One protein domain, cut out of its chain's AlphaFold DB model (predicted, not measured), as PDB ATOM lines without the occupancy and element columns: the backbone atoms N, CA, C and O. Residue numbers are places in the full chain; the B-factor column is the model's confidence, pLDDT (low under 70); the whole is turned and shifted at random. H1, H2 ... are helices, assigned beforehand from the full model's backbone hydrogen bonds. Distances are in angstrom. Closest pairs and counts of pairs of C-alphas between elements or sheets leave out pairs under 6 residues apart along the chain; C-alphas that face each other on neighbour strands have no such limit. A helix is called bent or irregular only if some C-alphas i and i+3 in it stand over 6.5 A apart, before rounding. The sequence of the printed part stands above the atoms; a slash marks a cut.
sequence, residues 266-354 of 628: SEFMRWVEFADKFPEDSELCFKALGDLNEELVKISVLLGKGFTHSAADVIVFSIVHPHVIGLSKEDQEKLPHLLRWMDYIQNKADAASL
ATOM      1  N   SER A 266     111.875 125.683  91.679       84.19
ATOM      2  CA  SER A 266     112.419 126.222  92.927       84.19
ATOM      3  C   SER A 266     113.925 125.995  93.079       84.19
ATOM      4  O   SER A 266     114.595 126.794  93.728       84.19
ATOM      5  N   GLU A 267     114.467 124.925  92.493       83.94
ATOM      6  CA  GLU A 267     115.893 124.609  92.564       83.94
ATOM      7  C   GLU A 267     116.689 125.430  91.537       83.94
ATOM      8  O   GLU A 267     117.775 125.916  91.845       83.94
ATOM      9  N   PHE A 268     116.110 125.713  90.363       85.44
ATOM     10  CA  PHE A 268     116.654 126.708  89.428       85.44
ATOM     11  C   PHE A 268     116.674 128.111  90.040       85.44
ATOM     12  O   PHE A 268     117.722 128.756  90.067       85.44
ATOM     13  N   MET A 269     115.552 128.563  90.608       85.44
ATOM     14  CA  MET A 269     115.467 129.891  91.220       85.44
ATOM     15  C   MET A 269     116.398 130.058  92.430       85.44
ATOM     16  O   MET A 269     116.903 131.160  92.642       85.44
ATOM     17  N   ARG A 270     116.700 128.980  93.171       90.50
ATOM     18  CA  ARG A 270     117.739 128.969  94.217       90.50
ATOM     19  C   ARG A 270     119.121 129.319  93.654       90.50
ATOM     20  O   ARG A 270     119.824 130.128  94.252       90.50
ATOM     21  N   TRP A 271     119.510 128.735  92.520       88.75
ATOM     22  CA  TRP A 271     120.817 128.993  91.904       88.75
ATOM     23  C   TRP A 271     120.906 130.367  91.233       88.75
ATOM     24  O   TRP A 271     121.956 131.003  91.303       88.75
ATOM     25  N   VAL A 272     119.805 130.871  90.666       85.25
ATOM     26  CA  VAL A 272     119.728 132.267  90.199       85.25
ATOM     27  C   VAL A 272     119.862 133.238  91.380       85.25
ATOM     28  O   VAL A 272     120.608 134.204  91.295       85.25
ATOM     29  N   GLU A 273     119.210 132.968  92.516       86.44
ATOM     30  CA  GLU A 273     119.324 133.804  93.718       86.44
ATOM     31  C   GLU A 273     120.691 133.696  94.429       86.44
ATOM     32  O   GLU A 273     121.099 134.639  95.103       86.44
ATOM     33  N   PHE A 274     121.419 132.586  94.263       89.00
ATOM     34  CA  PHE A 274     122.828 132.479  94.664       89.00
ATOM     35  C   PHE A 274     123.730 133.355  93.784       89.00
ATOM     36  O   PHE A 274     124.563 134.083  94.313       89.00
ATOM     37  N   ALA A 275     123.551 133.297  92.460       86.75
ATOM     38  CA  ALA A 275     124.332 134.080  91.503       86.75
ATOM     39  C   ALA A 275     124.124 135.594  91.692       86.75
ATOM     40  O   ALA A 275     125.087 136.352  91.678       86.75
ATOM     41  N   ASP A 276     122.882 136.004  91.949       84.94
ATOM     42  CA  ASP A 276     122.476 137.387  92.219       84.94
ATOM     43  C   ASP A 276     123.035 137.953  93.537       84.94
ATOM     44  O   ASP A 276     123.387 139.124  93.629       84.94
ATOM     45  N   LYS A 277     123.163 137.109  94.567       86.38
ATOM     46  CA  LYS A 277     123.698 137.493  95.887       86.38
ATOM     47  C   LYS A 277     125.175 137.137  96.063       86.38
ATOM     48  O   LYS A 277     125.648 137.077  97.201       86.38
ATOM     49  N   PHE A 278     125.893 136.856  94.978       86.00
ATOM     50  CA  PHE A 278     127.300 136.491  95.059       86.00
ATOM     51  C   PHE A 278     128.142 137.722  95.456       86.00
ATOM     52  O   PHE A 278     128.063 138.748  94.784       86.00
ATOM     53  N   PRO A 279     128.922 137.668  96.550       84.50
ATOM     54  CA  PRO A 279     129.588 138.852  97.084       84.50
ATOM     55  C   PRO A 279     130.860 139.216  96.305       84.50
ATOM     56  O   PRO A 279     131.722 138.367  96.086       84.50
ATOM     57  N   GLU A 280     131.017 140.501  95.981       74.31
ATOM     58  CA  GLU A 280     132.232 141.063  95.362       74.31
ATOM     59  C   GLU A 280     133.407 141.194  96.360       74.31
ATOM     60  O   GLU A 280     134.575 141.218  95.968       74.31
ATOM     61  N   ASP A 281     133.118 141.253  97.667       83.25
ATOM     62  CA  ASP A 281     134.124 141.314  98.734       83.25
ATOM     63  C   ASP A 281     134.967 140.030  98.790       83.25
ATOM     64  O   ASP A 281     134.458 138.966  99.134       83.25
ATOM     65  N   SER A 282     136.277 140.132  98.545       76.38
ATOM     66  CA  SER A 282     137.201 138.986  98.413       76.38
ATOM     67  C   SER A 282     137.107 137.925  99.533       76.38
ATOM     68  O   SER A 282     137.072 136.726  99.249       76.38
ATOM     69  N   GLU A 283     136.991 138.333 100.805       81.19
ATOM     70  CA  GLU A 283     136.847 137.392 101.933       81.19
ATOM     71  C   GLU A 283     135.490 136.665 101.933       81.19
ATOM     72  O   GLU A 283     135.420 135.459 102.194       81.19
ATOM     73  N   LEU A 284     134.406 137.381 101.614       82.88
ATOM     74  CA  LEU A 284     133.057 136.815 101.533       82.88
ATOM     75  C   LEU A 284     132.896 135.950 100.278       82.88
ATOM     76  O   LEU A 284     132.258 134.901 100.345       82.88
ATOM     77  N   CYS A 285     133.535 136.345  99.173       86.69
ATOM     78  CA  CYS A 285     133.675 135.558  97.957       86.69
ATOM     79  C   CYS A 285     134.339 134.219  98.273       86.69
ATOM     80  O   CYS A 285     133.715 133.183  98.067       86.69
ATOM     81  N   PHE A 286     135.556 134.201  98.837       86.69
ATOM     82  CA  PHE A 286     136.243 132.936  99.125       86.69
ATOM     83  C   PHE A 286     135.432 132.025 100.062       86.69
ATOM     84  O   PHE A 286     135.395 130.809  99.864       86.69
ATOM     85  N   LYS A 287     134.700 132.602 101.025       90.12
ATOM     86  CA  LYS A 287     133.742 131.841 101.833       90.12
ATOM     87  C   LYS A 287     132.611 131.239 100.983       90.12
ATOM     88  O   LYS A 287     132.362 130.043 101.096       90.12
ATOM     89  N   ALA A 288     131.966 132.020 100.114       89.06
ATOM     90  CA  ALA A 288     130.908 131.539  99.220       89.06
ATOM     91  C   ALA A 288     131.405 130.461  98.231       89.06
ATOM     92  O   ALA A 288     130.662 129.532  97.913       89.06
ATOM     93  N   LEU A 289     132.672 130.530  97.797       91.00
ATOM     94  CA  LEU A 289     133.328 129.463  97.030       91.00
ATOM     95  C   LEU A 289     133.484 128.173  97.852       91.00
ATOM     96  O   LEU A 289     133.288 127.083  97.317       91.00
ATOM     97  N   GLY A 290     133.818 128.292  99.141       90.25
ATOM     98  CA  GLY A 290     133.884 127.172 100.083       90.25
ATOM     99  C   GLY A 290     132.519 126.529 100.337       90.25
ATOM    100  O   GLY A 290     132.383 125.314 100.210       90.25
ATOM    101  N   ASP A 291     131.495 127.343 100.608       91.69
ATOM    102  CA  ASP A 291     130.116 126.880 100.803       91.69
ATOM    103  C   ASP A 291     129.595 126.152  99.534       91.69
ATOM    104  O   ASP A 291     129.019 125.065  99.625       91.69
ATOM    105  N   LEU A 292     129.892 126.671  98.332       91.75
ATOM    106  CA  LEU A 292     129.586 126.018  97.049       91.75
ATOM    107  C   LEU A 292     130.388 124.717  96.829       91.75
ATOM    108  O   LEU A 292     129.843 123.731  96.327       91.75
ATOM    109  N   ASN A 293     131.667 124.681  97.216       93.12
ATOM    110  CA  ASN A 293     132.506 123.481  97.133       93.12
ATOM    111  C   ASN A 293     131.931 122.318  97.963       93.12
ATOM    112  O   ASN A 293     131.947 121.182  97.490       93.12
ATOM    113  N   GLU A 294     131.375 122.592  99.148       93.19
ATOM    114  CA  GLU A 294     130.737 121.576  99.999       93.19
ATOM    115  C   GLU A 294     129.429 121.019  99.406       93.19
ATOM    116  O   GLU A 294     129.141 119.827  99.548       93.19
ATOM    117  N   GLU A 295     128.643 121.819  98.676       89.81
ATOM    118  CA  GLU A 295     127.487 121.288  97.936       89.81
ATOM    119  C   GLU A 295     127.927 120.420  96.742       89.81
ATOM    120  O   GLU A 295     127.402 119.317  96.536       89.81
ATOM    121  N   LEU A 296     128.977 120.841  96.027       90.25
ATOM    122  CA  LEU A 296     129.585 120.116  94.901       90.25
ATOM    123  C   LEU A 296     130.287 118.794  95.287       90.25
ATOM    124  O   LEU A 296     130.706 118.047  94.392       90.25
ATOM    125  N   VAL A 297     130.367 118.451  96.581       91.00
ATOM    126  CA  VAL A 297     130.752 117.112  97.075       91.00
ATOM    127  C   VAL A 297     129.773 116.037  96.585       91.00
ATOM    128  O   VAL A 297     130.183 114.920  96.266       91.00
ATOM    129  N   LYS A 298     128.470 116.352  96.547       85.56
ATOM    130  CA  LYS A 298     127.391 115.367  96.319       85.56
ATOM    131  C   LYS A 298     126.812 115.395  94.904       85.56
ATOM    132  O   LYS A 298     126.125 114.446  94.527       85.56
ATOM    133  N   ILE A 299     127.071 116.454  94.136       85.81
ATOM    134  CA  ILE A 299     126.466 116.688  92.819       85.81
ATOM    135  C   ILE A 299     127.538 116.945  91.750       85.81
ATOM    136  O   ILE A 299     128.412 117.798  91.899       85.81
ATOM    137  N   SER A 300     127.489 116.199  90.642       83.31
ATOM    138  CA  SER A 300     128.446 116.371  89.533       83.31
ATOM    139  C   SER A 300     128.236 117.685  88.771       83.31
ATOM    140  O   SER A 300     129.210 118.254  88.280       83.31
ATOM    141  N   VAL A 301     126.974 118.118  88.701       85.56
ATOM    142  CA  VAL A 301     126.370 119.272  88.011       85.56
ATOM    143  C   VAL A 301     125.167 119.723  88.841       85.56
ATOM    144  O   VAL A 301     124.606 118.891  89.560       85.56
ATOM    145  N   LEU A 302     124.748 120.984  88.738       84.69
ATOM    146  CA  LEU A 302     123.761 121.574  89.647       84.69
ATOM    147  C   LEU A 302     122.362 120.950  89.506       84.69
ATOM    148  O   LEU A 302     121.829 120.462  90.494       84.69
ATOM    149  N   LEU A 303     121.785 120.908  88.295       81.69
ATOM    150  CA  LEU A 303     120.414 120.388  88.074       81.69
ATOM    151  C   LEU A 303     120.314 119.264  87.026       81.69
ATOM    152  O   LEU A 303     119.300 118.570  86.932       81.69
ATOM    153  N   GLY A 304     121.355 119.034  86.222       72.75
ATOM    154  CA  GLY A 304     121.322 118.089  85.096       72.75
ATOM    155  C   GLY A 304     121.499 116.609  85.468       72.75
ATOM    156  O   GLY A 304     122.205 115.868  84.780       72.75
ATOM    157  N   LYS A 305     120.884 116.178  86.580       69.94
ATOM    158  CA  LYS A 305     120.798 114.781  87.062       69.94
ATOM    159  C   LYS A 305     122.138 114.026  87.140       69.94
ATOM    160  O   LYS A 305     122.161 112.802  87.055       69.94
ATOM    161  N   GLY A 306     123.251 114.746  87.293       64.38
ATOM    162  CA  GLY A 306     124.602 114.187  87.387       64.38
ATOM    163  C   GLY A 306     125.339 113.958  86.057       64.38
ATOM    164  O   GLY A 306     126.515 113.600  86.109       64.38
ATOM    165  N   PHE A 307     124.704 114.166  84.893       67.88
ATOM    166  CA  PHE A 307     125.251 113.738  83.588       67.88
ATOM    167  C   PHE A 307     125.334 114.822  82.503       67.88
ATOM    168  O   PHE A 307     126.147 114.685  81.587       67.88
ATOM    169  N   THR A 308     124.530 115.883  82.585       76.81
ATOM    170  CA  THR A 308     124.513 116.999  81.619       76.81
ATOM    171  C   THR A 308     124.663 118.329  82.348       76.81
ATOM    172  O   THR A 308     124.132 118.472  83.444       76.81
ATOM    173  N   HIS A 309     125.309 119.335  81.760       79.50
ATOM    174  CA  HIS A 309     125.217 120.693  82.310       79.50
ATOM    175  C   HIS A 309     123.775 121.228  82.187       79.50
ATOM    176  O   HIS A 309     123.035 120.840  81.280       79.50
ATOM    177  N   SER A 310     123.363 122.097  83.107       84.00
ATOM    178  CA  SER A 310     122.060 122.773  83.102       84.00
ATOM    179  C   SER A 310     122.212 124.288  82.931       84.00
ATOM    180  O   SER A 310     123.314 124.825  83.028       84.00
ATOM    181  N   ALA A 311     121.101 125.002  82.726       81.75
ATOM    182  CA  ALA A 311     121.112 126.466  82.688       81.75
ATOM    183  C   ALA A 311     121.641 127.083  84.001       81.75
ATOM    184  O   ALA A 311     122.362 128.075  83.957       81.75
ATOM    185  N   ALA A 312     121.353 126.463  85.156       83.94
ATOM    186  CA  ALA A 312     121.902 126.894  86.442       83.94
ATOM    187  C   ALA A 312     123.431 126.755  86.490       83.94
ATOM    188  O   ALA A 312     124.098 127.653  86.994       83.94
ATOM    189  N   ASP A 313     123.994 125.674  85.927       87.00
ATOM    190  CA  ASP A 313     125.449 125.497  85.880       87.00
ATOM    191  C   ASP A 313     126.123 126.645  85.114       87.00
ATOM    192  O   ASP A 313     127.120 127.181  85.581       87.00
ATOM    193  N   VAL A 314     125.558 127.061  83.972       84.81
ATOM    194  CA  VAL A 314     126.103 128.158  83.151       84.81
ATOM    195  C   VAL A 314     125.986 129.511  83.862       84.81
ATOM    196  O   VAL A 314     126.938 130.292  83.844       84.81
ATOM    197  N   ILE A 315     124.856 129.786  84.524       84.75
ATOM    198  CA  ILE A 315     124.636 131.041  85.264       84.75
ATOM    199  C   ILE A 315     125.628 131.156  86.431       84.75
ATOM    200  O   ILE A 315     126.345 132.150  86.532       84.75
ATOM    201  N   VAL A 316     125.735 130.116  87.264       87.12
ATOM    202  CA  VAL A 316     126.662 130.105  88.407       87.12
ATOM    203  C   VAL A 316     128.119 130.130  87.936       87.12
ATOM    204  O   VAL A 316     128.920 130.876  88.492       87.12
ATOM    205  N   PHE A 317     128.470 129.397  86.871       88.00
ATOM    206  CA  PHE A 317     129.814 129.442  86.279       88.00
ATOM    207  C   PHE A 317     130.186 130.868  85.864       88.00
ATOM    208  O   PHE A 317     131.283 131.320  86.176       88.00
ATOM    209  N   SER A 318     129.263 131.600  85.229       84.19
ATOM    210  CA  SER A 318     129.519 132.952  84.711       84.19
ATOM    211  C   SER A 318     129.902 133.963  85.799       84.19
ATOM    212  O   SER A 318     130.770 134.801  85.566       84.19
ATOM    213  N   ILE A 319     129.292 133.872  86.986       86.00
ATOM    214  CA  ILE A 319     129.569 134.766  88.128       86.00
ATOM    215  C   ILE A 319     130.803 134.311  88.924       86.00
ATOM    216  O   ILE A 319     131.595 135.125  89.404       86.00
ATOM    217  N   VAL A 320     130.998 132.999  89.057       87.62
ATOM    218  CA  VAL A 320     132.071 132.424  89.883       87.62
ATOM    219  C   VAL A 320     133.419 132.377  89.141       87.62
ATOM    220  O   VAL A 320     134.477 132.427  89.772       87.62
ATOM    221  N   HIS A 321     133.415 132.320  87.806       87.56
ATOM    222  CA  HIS A 321     134.620 132.205  86.970       87.56
ATOM    223  C   HIS A 321     135.661 133.327  87.191       87.56
ATOM    224  O   HIS A 321     136.808 132.971  87.489       87.56
ATOM    225  N   PRO A 322     135.314 134.637  87.153       83.81
ATOM    226  CA  PRO A 322     136.282 135.726  87.344       83.81
ATOM    227  C   PRO A 322     136.980 135.690  88.707       83.81
ATOM    228  O   PRO A 322     138.129 136.108  88.840       83.81
ATOM    229  N   HIS A 323     136.298 135.147  89.714       85.44
ATOM    230  CA  HIS A 323     136.815 135.003  91.066       85.44
ATOM    231  C   HIS A 323     137.783 133.815  91.177       85.44
ATOM    232  O   HIS A 323     138.883 133.961  91.707       85.44
ATOM    233  N   VAL A 324     137.427 132.649  90.620       85.06
ATOM    234  CA  VAL A 324     138.258 131.428  90.687       85.06
ATOM    235  C   VAL A 324     139.540 131.540  89.857       85.06
ATOM    236  O   VAL A 324     140.587 131.045  90.288       85.06
ATOM    237  N   ILE A 325     139.501 132.209  88.697       83.19
ATOM    238  CA  ILE A 325     140.697 132.421  87.863       83.19
ATOM    239  C   ILE A 325     141.724 133.361  88.527       83.19
ATOM    240  O   ILE A 325     142.916 133.252  88.247       83.19
ATOM    241  N   GLY A 326     141.282 134.234  89.441       81.19
ATOM    242  CA  GLY A 326     142.140 135.138  90.217       81.19
ATOM    243  C   GLY A 326     142.748 134.545  91.498       81.19
ATOM    244  O   GLY A 326     143.578 135.205  92.123       81.19
ATOM    245  N   LEU A 327     142.356 133.332  91.910       85.81
ATOM    246  CA  LEU A 327     142.845 132.705  93.146       85.81
ATOM    247  C   LEU A 327     144.318 132.273  93.072       85.81
ATOM    248  O   LEU A 327     144.841 131.912  92.016       85.81
ATOM    249  N   SER A 328     144.969 132.218  94.238       86.12
ATOM    250  CA  SER A 328     146.271 131.558  94.379       86.12
ATOM    251  C   SER A 328     146.140 130.036  94.208       86.12
ATOM    252  O   SER A 328     145.071 129.463  94.436       86.12
ATOM    253  N   LYS A 329     147.237 129.342  93.869       83.12
ATOM    254  CA  LYS A 329     147.241 127.866  93.818       83.12
ATOM    255  C   LYS A 329     146.915 127.241  95.176       83.12
ATOM    256  O   LYS A 329     146.140 126.294  95.246       83.12
ATOM    257  N   GLU A 330     147.442 127.832  96.244       84.88
ATOM    258  CA  GLU A 330     147.222 127.419  97.633       84.88
ATOM    259  C   GLU A 330     145.749 127.560  98.055       84.88
ATOM    260  O   GLU A 330     145.292 126.847  98.946       84.88
ATOM    261  N   ASP A 331     144.988 128.454  97.416       86.50
ATOM    262  CA  ASP A 331     143.545 128.621  97.625       86.50
ATOM    263  C   ASP A 331     142.703 127.735  96.699       86.50
ATOM    264  O   ASP A 331     141.679 127.203  97.125       86.50
ATOM    265  N   GLN A 332     143.158 127.502  95.465       86.12
ATOM    266  CA  GLN A 332     142.541 126.543  94.545       86.12
ATOM    267  C   GLN A 332     142.609 125.105  95.097       86.12
ATOM    268  O   GLN A 332     141.607 124.392  95.057       86.12
ATOM    269  N   GLU A 333     143.735 124.695  95.694       86.12
ATOM    270  CA  GLU A 333     143.899 123.375  96.336       86.12
ATOM    271  C   GLU A 333     142.878 123.103  97.462       86.12
ATOM    272  O   GLU A 333     142.556 121.944  97.733       86.12
ATOM    273  N   LYS A 334     142.313 124.149  98.082       90.19
ATOM    274  CA  LYS A 334     141.278 124.041  99.130       90.19
ATOM    275  C   LYS A 334     139.871 123.780  98.573       90.19
ATOM    276  O   LYS A 334     138.978 123.450  99.348       90.19
ATOM    277  N   LEU A 335     139.659 123.924  97.260       91.31
ATOM    278  CA  LEU A 335     138.338 123.908  96.612       91.31
ATOM    279  C   LEU A 335     138.188 122.794  95.540       91.31
ATOM    280  O   LEU A 335     137.691 123.055  94.439       91.31
ATOM    281  N   PRO A 336     138.600 121.535  95.801       89.75
ATOM    282  CA  PRO A 336     138.760 120.509  94.764       89.75
ATOM    283  C   PRO A 336     137.457 120.110  94.053       89.75
ATOM    284  O   PRO A 336     137.489 119.716  92.884       89.75
ATOM    285  N   HIS A 337     136.301 120.210  94.715       92.44
ATOM    286  CA  HIS A 337     135.006 119.884  94.110       92.44
ATOM    287  C   HIS A 337     134.509 121.012  93.202       92.44
ATOM    288  O   HIS A 337     133.930 120.730  92.150       92.44
ATOM    289  N   LEU A 338     134.819 122.266  93.553       90.88
ATOM    290  CA  LEU A 338     134.616 123.426  92.690       90.88
ATOM    291  C   LEU A 338     135.517 123.363  91.450       90.88
ATOM    292  O   LEU A 338     135.006 123.515  90.342       90.88
ATOM    293  N   LEU A 339     136.816 123.062  91.599       89.75
ATOM    294  CA  LEU A 339     137.722 122.914  90.448       89.75
ATOM    295  C   LEU A 339     137.270 121.780  89.512       89.75
ATOM    296  O   LEU A 339     137.246 121.957  88.298       89.75
ATOM    297  N   ARG A 340     136.851 120.628  90.063       91.00
ATOM    298  CA  ARG A 340     136.277 119.506  89.294       91.00
ATOM    299  C   ARG A 340     135.067 119.943  88.467       91.00
ATOM    300  O   ARG A 340     134.933 119.539  87.314       91.00
ATOM    301  N   TRP A 341     134.151 120.698  89.068       91.12
ATOM    302  CA  TRP A 341     132.942 121.167  88.394       91.12
ATOM    303  C   TRP A 341     133.264 122.238  87.342       91.12
ATOM    304  O   TRP A 341     132.817 122.105  86.206       91.12
ATOM    305  N   MET A 342     134.129 123.209  87.657       88.31
ATOM    306  CA  MET A 342     134.654 124.189  86.697       88.31
ATOM    307  C   MET A 342     135.304 123.511  85.484       88.31
ATOM    308  O   MET A 342     134.982 123.847  84.346       88.31
ATOM    309  N   ASP A 343     136.170 122.516  85.709       87.75
ATOM    310  CA  ASP A 343     136.822 121.753  84.642       87.75
ATOM    311  C   ASP A 343     135.822 120.940  83.808       87.75
ATOM    312  O   ASP A 343     135.961 120.856  82.589       87.75
ATOM    313  N   TYR A 344     134.782 120.380  84.431       86.38
ATOM    314  CA  TYR A 344     133.712 119.702  83.703       86.38
ATOM    315  C   TYR A 344     132.910 120.683  82.830       86.38
ATOM    316  O   TYR A 344     132.690 120.391  81.657       86.38
ATOM    317  N   ILE A 345     132.504 121.845  83.358       84.31
ATOM    318  CA  ILE A 345     131.688 122.824  82.622       84.31
ATOM    319  C   ILE A 345     132.482 123.484  81.486       84.31
ATOM    320  O   ILE A 345     131.998 123.493  80.351       84.31
ATOM    321  N   GLN A 346     133.717 123.944  81.732       83.75
ATOM    322  CA  GLN A 346     134.537 124.616  80.707       83.75
ATOM    323  C   GLN A 346     134.905 123.707  79.518       83.75
ATOM    324  O   GLN A 346     135.191 124.209  78.438       83.75
ATOM    325  N   ASN A 347     134.882 122.379  79.711       79.62
ATOM    326  CA  ASN A 347     135.129 121.373  78.670       79.62
ATOM    327  C   ASN A 347     133.836 120.682  78.169       79.62
ATOM    328  O   ASN A 347     133.911 119.675  77.458       79.62
ATOM    329  N   LYS A 348     132.641 121.168  78.553       73.38
ATOM    330  CA  LYS A 348     131.339 120.618  78.111       73.38
ATOM    331  C   LYS A 348     130.361 121.626  77.526       73.38
ATOM    332  O   LYS A 348     129.463 121.194  76.808       73.38
ATOM    333  N   ALA A 349     130.508 122.908  77.821       61.50
ATOM    334  CA  ALA A 349     129.920 123.982  77.029       61.50
ATOM    335  C   ALA A 349     130.998 124.565  76.100       61.50
ATOM    336  O   ALA A 349     132.175 124.545  76.455       61.50
ATOM    337  N   ASP A 350     130.611 125.188  74.984       56.09
ATOM    338  CA  ASP A 350     131.524 125.953  74.103       56.09
ATOM    339  C   ASP A 350     131.995 127.293  74.733       56.09
ATOM    340  O   ASP A 350     132.314 128.276  74.057       56.09
ATOM    341  N   ALA A 351     132.060 127.327  76.068       53.06
ATOM    342  CA  ALA A 351     132.413 128.459  76.914       53.06
ATOM    343  C   ALA A 351     133.846 128.967  76.685       53.06
ATOM    344  O   ALA A 351     134.126 130.121  76.990       53.06
ATOM    345  N   ALA A 352     134.725 128.164  76.074       49.94
ATOM    346  CA  ALA A 352     136.067 128.575  75.645       49.94
ATOM    347  C   ALA A 352     136.076 129.735  74.619       49.94
ATOM    348  O   ALA A 352     137.128 130.312  74.354       49.94
ATOM    349  N   SER A 353     134.917 130.082  74.043       54.06
ATOM    350  CA  SER A 353     134.719 131.267  73.193       54.06
ATOM    351  C   SER A 353     134.273 132.530  73.953       54.06
ATOM    352  O   SER A 353     134.320 133.623  73.391       54.06
ATOM    353  N   LEU A 354     133.850 132.389  75.217       56.41
ATOM    354  CA  LEU A 354     133.254 133.447  76.048       56.41
ATOM    355  C   LEU A 354     134.056 133.744  77.328       56.41
ATOM    356  O   LEU A 354     134.013 134.866  77.821       56.41
TER     357      LEU A 354
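This is residues 266 to 354 of the 628 residues of an uncharacterized protein of Cuscuta campestris (UniProt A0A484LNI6). A compact, rounded cluster of helices has H3 near its middle, H1 side by side with H3, H5 steeply across it, and the last turns of H2 packed on H5. The printed part is all helix: 89 residues with six named helices, H1 to H6, no named strand, radius of gyration of the C-alphas 12.3 A, spans 30 by 27 by 26 A.

Start at H1, residues 266 to 276, which touches H3, residues 311 to 325, closest at the C-alphas of Ala 275 and Val 316, 5.6 A, the same way at a shallow tilt of 27 degrees. H2, residues 282 to 295, touches H5, residues 336 to 346, with residues 289 to 294 alone, about perpendicular at 87 degrees; the closest C-alphas, Asn 293 and Leu 338, are 4.9 A apart. H3 touches H5 with residues 313 to 317 alone, at a steep tilt of 65 degrees, opposite ways; the closest C-alphas, Phe 317 and Met 342, are 7.2 A apart. H4, residues 329 to 332, and H6, residues 350 to 353, touch no helix. Every O i to N i+4 pair is within hydrogen-bond range in H1, H2 and H5, 9 of 11 in H3; H4 and H6 are too short.

Find C-alpha 266 at (112.419, 126.222, 92.927); H1 runs 15.0 A from there, H2 20.2 A, H3 21.1 A, H5 15.2 A. H3 is only just irregular: C-alphas 319 and 322 are 6.8 A apart. H6 ends at C-alpha 353, (134.719, 131.267, 73.193).

The C-alphas farthest apart, Ser 266 and Glu 330, are 35.1 A apart, and the printed part has no cut. Look for the long link at residues 296 to 310, and for pLDDT under 70 at residues 305 to 307 and 349 to 354.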